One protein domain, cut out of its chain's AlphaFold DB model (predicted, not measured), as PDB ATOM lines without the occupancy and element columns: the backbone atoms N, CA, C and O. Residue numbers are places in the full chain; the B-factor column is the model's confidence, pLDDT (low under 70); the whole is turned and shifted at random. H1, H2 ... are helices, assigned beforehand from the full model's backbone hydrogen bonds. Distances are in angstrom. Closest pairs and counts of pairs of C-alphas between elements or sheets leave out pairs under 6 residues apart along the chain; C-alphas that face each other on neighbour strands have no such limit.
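What this domain is: This is residues 2 to 64 and 145 to 169 of the 169 residues of an uncharacterized protein of Mytilus galloprovincialis (UniProt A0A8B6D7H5). Little regular structure is here: short helices H1, H2 and H3 sit at one end, and H5, the longest, at the other. Residues 9 to 27 run from H1 toward H5 and fold back to H2; residues 47 to 53 and 162 to 169 stick out. The 88 printed residues hold five named helices, H1 to H5 in order, and no named strand; the class is all helix, with 33 residues in named elements. The whole is loose, radius of gyration of the C-alphas 16.2 A, spanning 45 by 33 by 20 A.

Where its parts are: Find C-alpha 5 at (108.937, 143.340, 129.773), where H1, residues 5 to 8, begins and runs 5.8 A. H2, residues 28 to 35, runs 10.1 A; H3, residues 39 to 42, 5.2 A; H4, residues 145 to 148, 5.3 A. H5, residues 156 to 168, runs 18.9 A to C-alpha 168 at (139.637, 137.738, 104.460).

How they stand to each other: H1 and H2 are close but not clearly touching, closest C-alphas Ala 5 and Leu 35, 6.7 A. H2 and H3 only just touch, with 3 pairs of C-alphas within 8 A, the closest Ser 32 and Ile 39, 6.1 A. H4 and H5 are only just apart, closest C-alphas 8.2 A. Residues 15 to 16 pair with 150 to 151, parallel. Every O i to N i+4 pair is within hydrogen-bond range in H2, 8 of 9 in H5; H1, H3 and H4 are too short for one.

The domain as a whole: The C-alphas farthest apart, Pro 49 and Ser 169, are 50.8 A apart. Residues 65 to 144 are not printed; C-alphas 64 and 145 are 20.8 A apart across the cut. The link from H1 to H2 is long. Residues 168 to 169 have pLDDT under 70.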
ATOM      1  N   ILE A   2     113.753 146.396 133.253       88.44
ATOM      2  CA  ILE A   2     112.368 146.736 132.882       88.44
ATOM      3  C   ILE A   2     111.403 145.700 133.457       88.44
ATOM      4  O   ILE A   2     111.507 144.500 133.180       88.44
ATOM      5  N   LYS A   3     110.466 146.154 134.293       83.25
ATOM      6  CA  LYS A   3     109.540 145.265 134.998       83.25
ATOM      7  C   LYS A   3     108.605 144.572 134.005       83.25
ATOM      8  O   LYS A   3     107.960 145.220 133.197       83.25
ATOM      9  N   LYS A   4     108.498 143.240 134.093       78.69
ATOM     10  CA  LYS A   4     107.585 142.407 133.276       78.69
ATOM     11  C   LYS A   4     107.738 142.541 131.748       78.69
ATOM     12  O   LYS A   4     106.908 141.989 131.034       78.69
ATOM     13  N   ALA A   5     108.788 143.176 131.224       78.88
ATOM     14  CA  ALA A   5     108.937 143.340 129.773       78.88
ATOM     15  C   ALA A   5     108.998 142.000 129.014       78.88
ATOM     16  O   ALA A   5     108.422 141.881 127.937       78.88
ATOM     17  N   HIS A   6     109.572 140.955 129.622       81.62
ATOM     18  CA  HIS A   6     109.588 139.605 129.044       81.62
ATOM     19  C   HIS A   6     108.182 139.028 128.791       81.62
ATOM     20  O   HIS A   6     108.010 138.210 127.893       81.62
ATOM     21  N   ALA A   7     107.157 139.457 129.541       81.50
ATOM     22  CA  ALA A   7     105.789 138.962 129.386       81.50
ATOM     23  C   ALA A   7     105.138 139.401 128.065       81.50
ATOM     24  O   ALA A   7     104.181 138.775 127.621       81.50
ATOM     25  N   LYS A   8     105.659 140.457 127.425       80.31
ATOM     26  CA  LYS A   8     105.178 140.927 126.119       80.31
ATOM     27  C   LYS A   8     105.712 140.083 124.955       80.31
ATOM     28  O   LYS A   8     105.277 140.286 123.828       80.31
ATOM     29  N   GLY A   9     106.667 139.177 125.200       84.44
ATOM     30  CA  GLY A   9     107.308 138.370 124.152       84.44
ATOM     31  C   GLY A   9     108.127 139.190 123.147       84.44
ATOM     32  O   GLY A   9     108.472 138.684 122.085       84.44
ATOM     33  N   LYS A  10     108.422 140.457 123.470       86.44
ATOM     34  CA  LYS A  10     109.229 141.365 122.651       86.44
ATOM     35  C   LYS A  10     110.691 141.287 123.085       86.44
ATOM     36  O   LYS A  10     110.983 141.110 124.269       86.44
ATOM     37  N   VAL A  11     111.599 141.434 122.128       87.25
ATOM     38  CA  VAL A  11     113.047 141.488 122.360       87.25
ATOM     39  C   VAL A  11     113.566 142.880 122.027       87.25
ATOM     40  O   VAL A  11     113.051 143.533 121.125       87.25
ATOM     41  N   GLY A  12     114.558 143.334 122.791       85.62
ATOM     42  CA  GLY A  12     115.211 144.619 122.569       85.62
ATOM     43  C   GLY A  12     116.384 144.472 121.611       85.62
ATOM     44  O   GLY A  12     117.119 143.479 121.670       85.62
ATOM     45  N   ASN A  13     116.580 145.470 120.757       89.31
ATOM     46  CA  ASN A  13     117.768 145.533 119.920       89.31
ATOM     47  C   ASN A  13     118.956 146.022 120.742       89.31
ATOM     48  O   ASN A  13     118.829 146.912 121.584       89.31
ATOM     49  N   HIS A  14     120.107 145.408 120.492       90.88
ATOM     50  CA  HIS A  14     121.370 145.856 121.050       90.88
ATOM     51  C   HIS A  14     122.224 146.433 119.927       90.88
ATOM     52  O   HIS A  14     122.200 145.927 118.803       90.88
ATOM     53  N   THR A  15     123.005 147.449 120.252       90.94
ATOM     54  CA  THR A  15     124.048 148.001 119.391       90.94
ATOM     55  C   THR A  15     125.413 147.586 119.926       90.94
ATOM     56  O   THR A  15     125.579 147.358 121.127       90.94
ATOM     57  N   CYS A  16     126.399 147.459 119.045       89.75
ATOM     58  CA  CYS A  16     127.808 147.473 119.426       89.75
ATOM     59  C   CYS A  16     128.425 148.778 118.909       89.75
ATOM     60  O   CYS A  16     127.919 149.375 117.986       89.75
ATOM     61  N   CYS A  17     129.495 149.318 119.444       90.75
ATOM     62  CA  CYS A  17     129.985 149.054 120.776       90.75
ATOM     63  C   CYS A  17     129.764 150.306 121.634       90.75
ATOM     64  O   CYS A  17     129.208 151.299 121.157       90.75
ATOM     65  N   TYR A  18     130.123 150.258 122.913       88.06
ATOM     66  CA  TYR A  18     129.929 151.388 123.820       88.06
ATOM     67  C   TYR A  18     131.233 152.086 124.160       88.06
ATOM     68  O   TYR A  18     132.111 151.490 124.792       88.06
ATOM     69  N   GLY A  19     131.335 153.365 123.792       87.12
ATOM     70  CA  GLY A  19     132.536 154.161 124.025       87.12
ATOM     71  C   GLY A  19     133.787 153.448 123.503       87.12
ATOM     72  O   GLY A  19     133.799 152.932 122.388       87.12
ATOM     73  N   ASN A  20     134.816 153.350 124.346       87.69
ATOM     74  CA  ASN A  20     136.074 152.662 124.025       87.69
ATOM     75  C   ASN A  20     136.071 151.170 124.405       87.69
ATOM     76  O   ASN A  20     137.125 150.605 124.679       87.69
ATOM     77  N   THR A  21     134.901 150.533 124.487       88.31
ATOM     78  CA  THR A  21     134.770 149.115 124.854       88.31
ATOM     79  C   THR A  21     134.114 148.318 123.733       88.31
ATOM     80  O   THR A  21     133.510 148.884 122.826       88.31
ATOM     81  N   TRP A  22     134.186 146.992 123.811       87.00
ATOM     82  CA  TRP A  22     133.466 146.053 122.941       87.00
ATOM     83  C   TRP A  22     132.058 145.714 123.467       87.00
ATOM     84  O   TRP A  22     131.392 144.828 122.930       87.00
ATOM     85  N   TYR A  23     131.598 146.367 124.542       88.81
ATOM     86  CA  TYR A  23     130.308 146.052 125.149       88.81
ATOM     87  C   TYR A  23     129.140 146.421 124.242       88.81
ATOM     88  O   TYR A  23     129.147 147.450 123.568       88.81
ATOM     89  N   VAL A  24     128.111 145.577 124.294       90.19
ATOM     90  CA  VAL A  24     126.826 145.837 123.655       90.19
ATOM     91  C   VAL A  24     125.959 146.721 124.541       90.19
ATOM     92  O   VAL A  24     125.966 146.585 125.768       90.19
ATOM     93  N   MET A  25     125.188 147.602 123.918       89.69
ATOM     94  CA  MET A  25     124.305 148.533 124.607       89.69
ATOM     95  C   MET A  25     122.882 148.401 124.144       89.69
ATOM     96  O   MET A  25     122.591 148.055 123.006       89.69
ATOM     97  N   MET A  26     121.994 148.706 125.073       89.25
ATOM     98  CA  MET A  26     120.573 148.787 124.828       89.25
ATOM     99  C   MET A  26     120.155 150.207 125.205       89.25
ATOM    100  O   MET A  26     120.057 150.548 126.393       89.25
ATOM    101  N   GLU A  27     120.021 151.063 124.192       89.19
ATOM    102  CA  GLU A  27     119.673 152.467 124.396       89.19
ATOM    103  C   GLU A  27     118.238 152.618 124.885       89.19
ATOM    104  O   GLU A  27     117.362 151.832 124.532       89.19
ATOM    105  N   GLU A  28     117.992 153.614 125.736       89.56
ATOM    106  CA  GLU A  28     116.671 153.796 126.350       89.56
ATOM    107  C   GLU A  28     115.591 154.095 125.309       89.56
ATOM    108  O   GLU A  28     114.500 153.528 125.381       89.56
ATOM    109  N   GLU A  29     115.920 154.892 124.293       88.38
ATOM    110  CA  GLU A  29     115.041 155.169 123.154       88.38
ATOM    111  C   GLU A  29     114.693 153.889 122.382       88.38
ATOM    112  O   GLU A  29     113.525 153.630 122.082       88.38
ATOM    113  N   GLU A  30     115.690 153.036 122.129       88.00
ATOM    114  CA  GLU A  30     115.483 151.779 121.413       88.00
ATOM    115  C   GLU A  30     114.700 150.772 122.260       88.00
ATOM    116  O   GLU A  30     113.821 150.086 121.739       88.00
ATOM    117  N   MET A  31     114.931 150.712 123.577       88.00
ATOM    118  CA  MET A  31     114.104 149.914 124.488       88.00
ATOM    119  C   MET A  31     112.654 150.380 124.476       88.00
ATOM    120  O   MET A  31     111.758 149.548 124.355       88.00
ATOM    121  N   SER A  32     112.425 151.689 124.595       89.56
ATOM    122  CA  SER A  32     111.085 152.278 124.585       89.56
ATOM    123  C   SER A  32     110.326 151.867 123.323       89.56
ATOM    124  O   SER A  32     109.211 151.346 123.393       89.56
ATOM    125  N   LYS A  33     110.993 151.968 122.169       88.62
ATOM    126  CA  LYS A  33     110.446 151.612 120.858       88.62
ATOM    127  C   LYS A  33     110.218 150.109 120.673       88.62
ATOM    128  O   LYS A  33     109.143 149.699 120.243       88.62
ATOM    129  N   THR A  34     111.221 149.278 120.955       89.00
ATOM    130  CA  THR A  34     111.189 147.835 120.639       89.00
ATOM    131  C   THR A  34     110.410 147.021 121.659       89.00
ATOM    132  O   THR A  34     109.667 146.108 121.293       89.00
ATOM    133  N   LEU A  35     110.544 147.358 122.940       88.38
ATOM    134  CA  LEU A  35     109.851 146.675 124.028       88.38
ATOM    135  C   LEU A  35     108.470 147.277 124.293       88.38
ATOM    136  O   LEU A  35     107.676 146.631 124.986       88.38
ATOM    137  N   ASP A  36     108.167 148.448 123.709       87.50
ATOM    138  CA  ASP A  36     106.894 149.162 123.862       87.50
ATOM    139  C   ASP A  36     106.623 149.443 125.344       87.50
ATOM    140  O   ASP A  36     105.666 148.943 125.937       87.50
ATOM    141  N   VAL A  37     107.575 150.131 125.974       87.38
ATOM    142  CA  VAL A  37     107.604 150.410 127.415       87.38
ATOM    143  C   VAL A  37     107.902 151.877 127.662       87.38
ATOM    144  O   VAL A  37     108.728 152.482 126.983       87.38
ATOM    145  N   ASP A  38     107.280 152.436 128.688       89.38
ATOM    146  CA  ASP A  38     107.656 153.745 129.206       89.38
ATOM    147  C   ASP A  38     108.836 153.555 130.166       89.38
ATOM    148  O   ASP A  38     108.663 153.102 131.298       89.38
ATOM    149  N   ILE A  39     110.056 153.846 129.706       88.56
ATOM    150  CA  ILE A  39     111.279 153.609 130.486       88.56
ATOM    151  C   ILE A  39     111.257 154.365 131.816       88.56
ATOM    152  O   ILE A  39     111.656 153.800 132.834       88.56
ATOM    153  N   GLU A  40     110.751 155.595 131.854       87.44
ATOM    154  CA  GLU A  40     110.718 156.386 133.087       87.44
ATOM    155  C   GLU A  40     109.789 155.766 134.134       87.44
ATOM    156  O   GLU A  40     110.109 155.753 135.325       87.44
ATOM    157  N   LYS A  41     108.655 155.207 133.698       88.06
ATOM    158  CA  LYS A  41     107.660 154.609 134.602       88.06
ATOM    159  C   LYS A  41     107.913 153.138 134.918       88.06
ATOM    160  O   LYS A  41     107.560 152.674 136.004       88.06
ATOM    161  N   GLU A  42     108.459 152.383 133.972       90.00
ATOM    162  CA  GLU A  42     108.567 150.920 134.042       90.00
ATOM    163  C   GLU A  42     109.982 150.429 134.370       90.00
ATOM    164  O   GLU A  42     110.162 149.249 134.716       90.00
ATOM    165  N   SER A  43     110.994 151.299 134.287       90.81
ATOM    166  CA  SER A  43     112.335 150.949 134.737       90.81
ATOM    167  C   SER A  43     112.406 150.880 136.260       90.81
ATOM    168  O   SER A  43     111.867 151.691 137.008       90.81
ATOM    169  N   GLN A  44     113.111 149.861 136.733       91.69
ATOM    170  CA  GLN A  44     113.387 149.642 138.136       91.69
ATOM    171  C   GLN A  44     114.898 149.602 138.348       91.69
ATOM    172  O   GLN A  44     115.603 148.735 137.806       91.69
ATOM    173  N   LYS A  45     115.389 150.541 139.161       92.62
ATOM    174  CA  LYS A  45     116.726 150.472 139.753       92.62
ATOM    175  C   LYS A  45     116.701 149.424 140.859       92.62
ATOM    176  O   LYS A  45     115.748 149.344 141.629       92.62
ATOM    177  N   CYS A  46     117.717 148.577 140.873       93.06
ATOM    178  CA  CYS A  46     117.802 147.460 141.801       93.06
ATOM    179  C   CYS A  46     119.030 147.684 142.669       93.06
ATOM    180  O   CYS A  46     120.142 147.364 142.261       93.06
ATOM    181  N   GLU A  47     118.819 148.311 143.821       93.75
ATOM    182  CA  GLU A  47     119.872 148.503 144.809       93.75
ATOM    183  C   GLU A  47     120.206 147.161 145.457       93.75
ATOM    184  O   GLU A  47     119.314 146.401 145.843       93.75
ATOM    185  N   VAL A  48     121.500 146.858 145.539       94.81
ATOM    186  CA  VAL A  48     122.002 145.599 146.089       94.81
ATOM    187  C   VAL A  48     123.021 145.938 147.167       94.81
ATOM    188  O   VAL A  48     124.093 146.444 146.829       94.81
ATOM    189  N   PRO A  49     122.715 145.701 148.452       94.31
ATOM    190  CA  PRO A  49     123.698 145.878 149.511       94.31
ATOM    191  C   PRO A  49     124.799 144.817 149.403       94.31
ATOM    192  O   PRO A  49     124.642 143.803 148.720       94.31
ATOM    193  N   TYR A  50     125.908 145.019 150.116       94.56
ATOM    194  CA  TYR A  50     126.973 144.021 150.201       94.56
ATOM    195  C   TYR A  50     126.426 142.655 150.657       94.56
ATOM    196  O   TYR A  50     125.687 142.568 151.637       94.56
ATOM    197  N   GLY A  51     126.767 141.593 149.921       94.88
ATOM    198  CA  GLY A  51     126.239 140.239 150.136       94.88
ATOM    199  C   GLY A  51     124.820 140.001 149.596       94.88
ATOM    200  O   GLY A  51     124.330 138.874 149.652       94.88
ATOM    201  N   GLY A  52     124.161 141.029 149.059       96.38
ATOM    202  CA  GLY A  52     122.884 140.906 148.368       96.38
ATOM    203  C   GLY A  52     123.022 140.228 147.004       96.38
ATOM    204  O   GLY A  52     124.097 140.181 146.408       96.38
ATOM    205  N   LEU A  53     121.904 139.717 146.491       96.12
ATOM    206  CA  LEU A  53     121.834 139.093 145.172       96.12
ATOM    207  C   LEU A  53     120.555 139.507 144.445       96.12
ATOM    208  O   LEU A  53     119.512 139.706 145.066       96.12
ATOM    209  N   ILE A  54     120.636 139.590 143.118       94.62
ATOM    210  CA  ILE A  54     119.475 139.725 142.236       94.62
ATOM    211  C   ILE A  54     119.386 138.454 141.396       94.62
ATOM    212  O   ILE A  54     120.356 138.058 140.754       94.62
ATOM    213  N   LEU A  55     118.204 137.842 141.376       93.94
ATOM    214  CA  LEU A  55     117.863 136.747 140.471       93.94
ATOM    215  C   LEU A  55     116.842 137.259 139.463       93.94
ATOM    216  O   LEU A  55     115.808 137.807 139.846       93.94
ATOM    217  N   PHE A  56     117.115 137.068 138.180       92.31
ATOM    218  CA  PHE A  56     116.196 137.441 137.113       92.31
ATOM    219  C   PHE A  56     116.292 136.457 135.945       92.31
ATOM    220  O   PHE A  56     117.295 135.771 135.760       92.31
ATOM    221  N   ASN A  57     115.208 136.358 135.177       89.75
ATOM    222  CA  ASN A  57     115.129 135.493 134.004       89.75
ATOM    223  C   ASN A  57     115.986 136.057 132.852       89.75
ATOM    224  O   ASN A  57     116.053 137.275 132.694       89.75
ATOM    225  N   ASN A  58     116.580 135.191 132.025       88.56
ATOM    226  CA  ASN A  58     117.425 135.563 130.879       88.56
ATOM    227  C   ASN A  58     116.737 136.477 129.847       88.56
ATOM    228  O   ASN A  58     117.418 137.245 129.177       88.56
ATOM    229  N   MET A  59     115.409 136.442 129.754       88.81
ATOM    230  CA  MET A  59     114.611 137.312 128.886       88.81
ATOM    231  C   MET A  59     114.298 138.676 129.514       88.81
ATOM    232  O   MET A  59     113.588 139.475 128.912       88.81
ATOM    233  N   THR A  60     114.768 138.953 130.734       89.62
ATOM    234  CA  THR A  60     114.515 140.225 131.425       89.62
ATOM    235  C   THR A  60     115.421 141.316 130.857       89.62
ATOM    236  O   THR A  60     116.633 141.254 131.079       89.62
ATOM    237  N   PRO A  61     114.882 142.356 130.193       90.25
ATOM    238  CA  PRO A  61     115.701 143.451 129.694       90.25
ATOM    239  C   PRO A  61     116.324 144.226 130.856       90.25
ATOM    240  O   PRO A  61     115.638 144.694 131.778       90.25
ATOM    241  N   HIS A  62     117.647 144.343 130.833       90.81
ATOM    242  CA  HIS A  62     118.421 145.021 131.859       90.81
ATOM    243  C   HIS A  62     119.670 145.663 131.253       90.81
ATOM    244  O   HIS A  62     120.224 145.174 130.277       90.81
ATOM    245  N   ARG A  63     120.108 146.764 131.864       90.06
ATOM    246  CA  ARG A  63     121.387 147.421 131.597       90.06
ATOM    247  C   ARG A  63     121.971 147.923 132.908       90.06
ATOM    248  O   ARG A  63     121.222 148.231 133.841       90.06
ATOM    249  N   SER A  64     123.295 147.999 132.963       89.69
ATOM    250  CA  SER A  64     123.982 148.730 134.024       89.69
ATOM    251  C   SER A  64     123.861 150.234 133.796       89.69
ATOM    252  O   SER A  64     123.687 150.697 132.669       89.69
ATOM    253  N   TRP A 145     130.810 137.476 116.363       78.12
ATOM    254  CA  TRP A 145     129.679 137.960 117.146       78.12
ATOM    255  C   TRP A 145     129.471 139.468 117.009       78.12
ATOM    256  O   TRP A 145     128.328 139.889 117.122       78.12
ATOM    257  N   MET A 146     130.504 140.271 116.728       84.88
ATOM    258  CA  MET A 146     130.351 141.725 116.564       84.88
ATOM    259  C   MET A 146     129.410 142.070 115.407       84.88
ATOM    260  O   MET A 146     128.637 143.012 115.516       84.88
ATOM    261  N   LYS A 147     129.362 141.230 114.365       83.06
ATOM    262  CA  LYS A 147     128.435 141.358 113.228       83.06
ATOM    263  C   LYS A 147     126.971 141.060 113.567       83.06
ATOM    264  O   LYS A 147     126.100 141.272 112.731       83.06
ATOM    265  N   LYS A 148     126.681 140.515 114.756       86.69
ATOM    266  CA  LYS A 148     125.297 140.249 115.186       86.69
ATOM    267  C   LYS A 148     124.548 141.522 115.567       86.69
ATOM    268  O   LYS A 148     123.324 141.479 115.656       86.69
ATOM    269  N   TRP A 149     125.269 142.610 115.817       89.38
ATOM    270  CA  TRP A 149     124.719 143.880 116.264       89.38
ATOM    271  C   TRP A 149     125.197 145.005 115.355       89.38
ATOM    272  O   TRP A 149     126.272 144.927 114.768       89.38
ATOM    273  N   GLU A 150     124.384 146.048 115.236       90.88
ATOM    274  CA  GLU A 150     124.754 147.244 114.484       90.88
ATOM    275  C   GLU A 150     125.938 147.936 115.167       90.88
ATOM    276  O   GLU A 150     125.869 148.197 116.370       90.88
ATOM    277  N   ILE A 151     127.009 148.210 114.411       90.44
ATOM    278  CA  ILE A 151     128.191 148.925 114.903       90.44
ATOM    279  C   ILE A 151     127.948 150.436 114.782       90.44
ATOM    280  O   ILE A 151     127.958 150.979 113.684       90.44
ATOM    281  N   VAL A 152     127.725 151.110 115.911       90.00
ATOM    282  CA  VAL A 152     127.380 152.539 116.009       90.00
ATOM    283  C   VAL A 152     128.482 153.399 116.646       90.00
ATOM    284  O   VAL A 152     128.399 154.622 116.603       90.00
ATOM    285  N   HIS A 153     129.529 152.784 117.209       89.69
ATOM    286  CA  HIS A 153     130.724 153.483 117.702       89.69
ATOM    287  C   HIS A 153     131.990 152.779 117.224       89.69
ATOM    288  O   HIS A 153     132.093 151.560 117.365       89.69
ATOM    289  N   MET A 154     132.952 153.565 116.734       91.88
ATOM    290  CA  MET A 154     134.268 153.086 116.315       91.88
ATOM    291  C   MET A 154     135.308 153.281 117.422       91.88
ATOM    292  O   MET A 154     135.357 154.334 118.060       91.88
ATOM    293  N   ASN A 155     136.125 152.259 117.657       92.19
ATOM    294  CA  ASN A 155     137.227 152.229 118.612       92.19
ATOM    295  C   ASN A 155     138.270 151.165 118.209       92.19
ATOM    296  O   ASN A 155     138.102 150.451 117.224       92.19
ATOM    297  N   ALA A 156     139.319 150.994 119.019       91.69
ATOM    298  CA  ALA A 156     140.394 150.037 118.735       91.69
ATOM    299  C   ALA A 156     139.906 148.592 118.481       91.69
ATOM    300  O   ALA A 156     140.528 147.860 117.715       91.69
ATOM    301  N   HIS A 157     138.790 148.170 119.088       91.19
ATOM    302  CA  HIS A 157     138.209 146.845 118.860       91.19
ATOM    303  C   HIS A 157     137.542 146.732 117.487       91.19
ATOM    304  O   HIS A 157     137.741 145.740 116.786       91.19
ATOM    305  N   THR A 158     136.752 147.735 117.097       91.62
ATOM    306  CA  THR A 158     136.077 147.744 115.791       91.62
ATOM    307  C   THR A 158     137.070 147.955 114.659       91.62
ATOM    308  O   THR A 158     136.950 147.288 113.640       91.62
ATOM    309  N   ASP A 159     138.089 148.796 114.855       91.31
ATOM    310  CA  ASP A 159     139.150 149.021 113.867       91.31
ATOM    311  C   ASP A 159     139.900 147.714 113.586       91.31
ATOM    312  O   ASP A 159     140.118 147.339 112.432       91.31
ATOM    313  N   LYS A 160     140.225 146.963 114.649       87.62
ATOM    314  CA  LYS A 160     140.843 145.643 114.516       87.62
ATOM    315  C   LYS A 160     139.913 144.642 113.837       87.62
ATOM    316  O   LYS A 160     140.362 143.850 113.011       87.62
ATOM    317  N   HIS A 161     138.619 144.677 114.160       87.81
ATOM    318  CA  HIS A 161     137.624 143.836 113.502       87.81
ATOM    319  C   HIS A 161     137.556 144.118 111.993       87.81
ATOM    320  O   HIS A 161     137.619 143.181 111.203       87.81
ATOM    321  N   GLU A 162     137.493 145.385 111.579       88.50
ATOM    322  CA  GLU A 162     137.466 145.774 110.163       88.50
ATOM    323  C   GLU A 162     138.748 145.391 109.417       88.50
ATOM    324  O   GLU A 162     138.681 144.926 108.277       88.50
ATOM    325  N   GLU A 163     139.913 145.546 110.053       87.38
ATOM    326  CA  GLU A 163     141.195 145.119 109.486       87.38
ATOM    327  C   GLU A 163     141.184 143.620 109.155       87.38
ATOM    328  O   GLU A 163     141.499 143.242 108.025       87.38
ATOM    329  N   VAL A 164     140.763 142.789 110.114       81.25
ATOM    330  CA  VAL A 164     140.675 141.326 109.970       81.25
ATOM    331  C   VAL A 164     139.634 140.915 108.926       81.25
ATOM    332  O   VAL A 164     139.785 139.898 108.254       81.25
ATOM    333  N   GLU A 165     138.551 141.670 108.774       82.00
ATOM    334  CA  GLU A 165     137.543 141.374 107.754       82.00
ATOM    335  C   GLU A 165     138.015 141.742 106.346       82.00
ATOM    336  O   GLU A 165     137.733 141.008 105.397       82.00
ATOM    337  N   ARG A 166     138.799 142.813 106.205       82.81
ATOM    338  CA  ARG A 166     139.402 143.204 104.925       82.81
ATOM    339  C   ARG A 166     140.488 142.234 104.457       82.81
ATOM    340  O   ARG A 166     140.687 142.100 103.258       82.81
ATOM    341  N   THR A 167     141.205 141.571 105.362       75.38
ATOM    342  CA  THR A 167     142.223 140.574 104.984       75.38
ATOM    343  C   THR A 167     141.629 139.230 104.555       75.38
ATOM    344  O   THR A 167     142.323 138.448 103.909       75.38
ATOM    345  N   LYS A 168     140.355 138.957 104.876       67.56
ATOM    346  CA  LYS A 168     139.637 137.738 104.460       67.56
ATOM    347  C   LYS A 168     138.954 137.844 103.090       67.56
ATOM    348  O   LYS A 168     138.573 136.804 102.554       67.56
ATOM    349  N   SER A 169     138.741 139.058 102.571       53.78
ATOM    350  CA  SER A 169     138.117 139.323 101.260       53.78
ATOM    351  C   SER A 169     139.128 139.302 100.123       53.78
ATOM    352  O   SER A 169     138.805 138.718  99.068       53.78
TER     353      SER A 169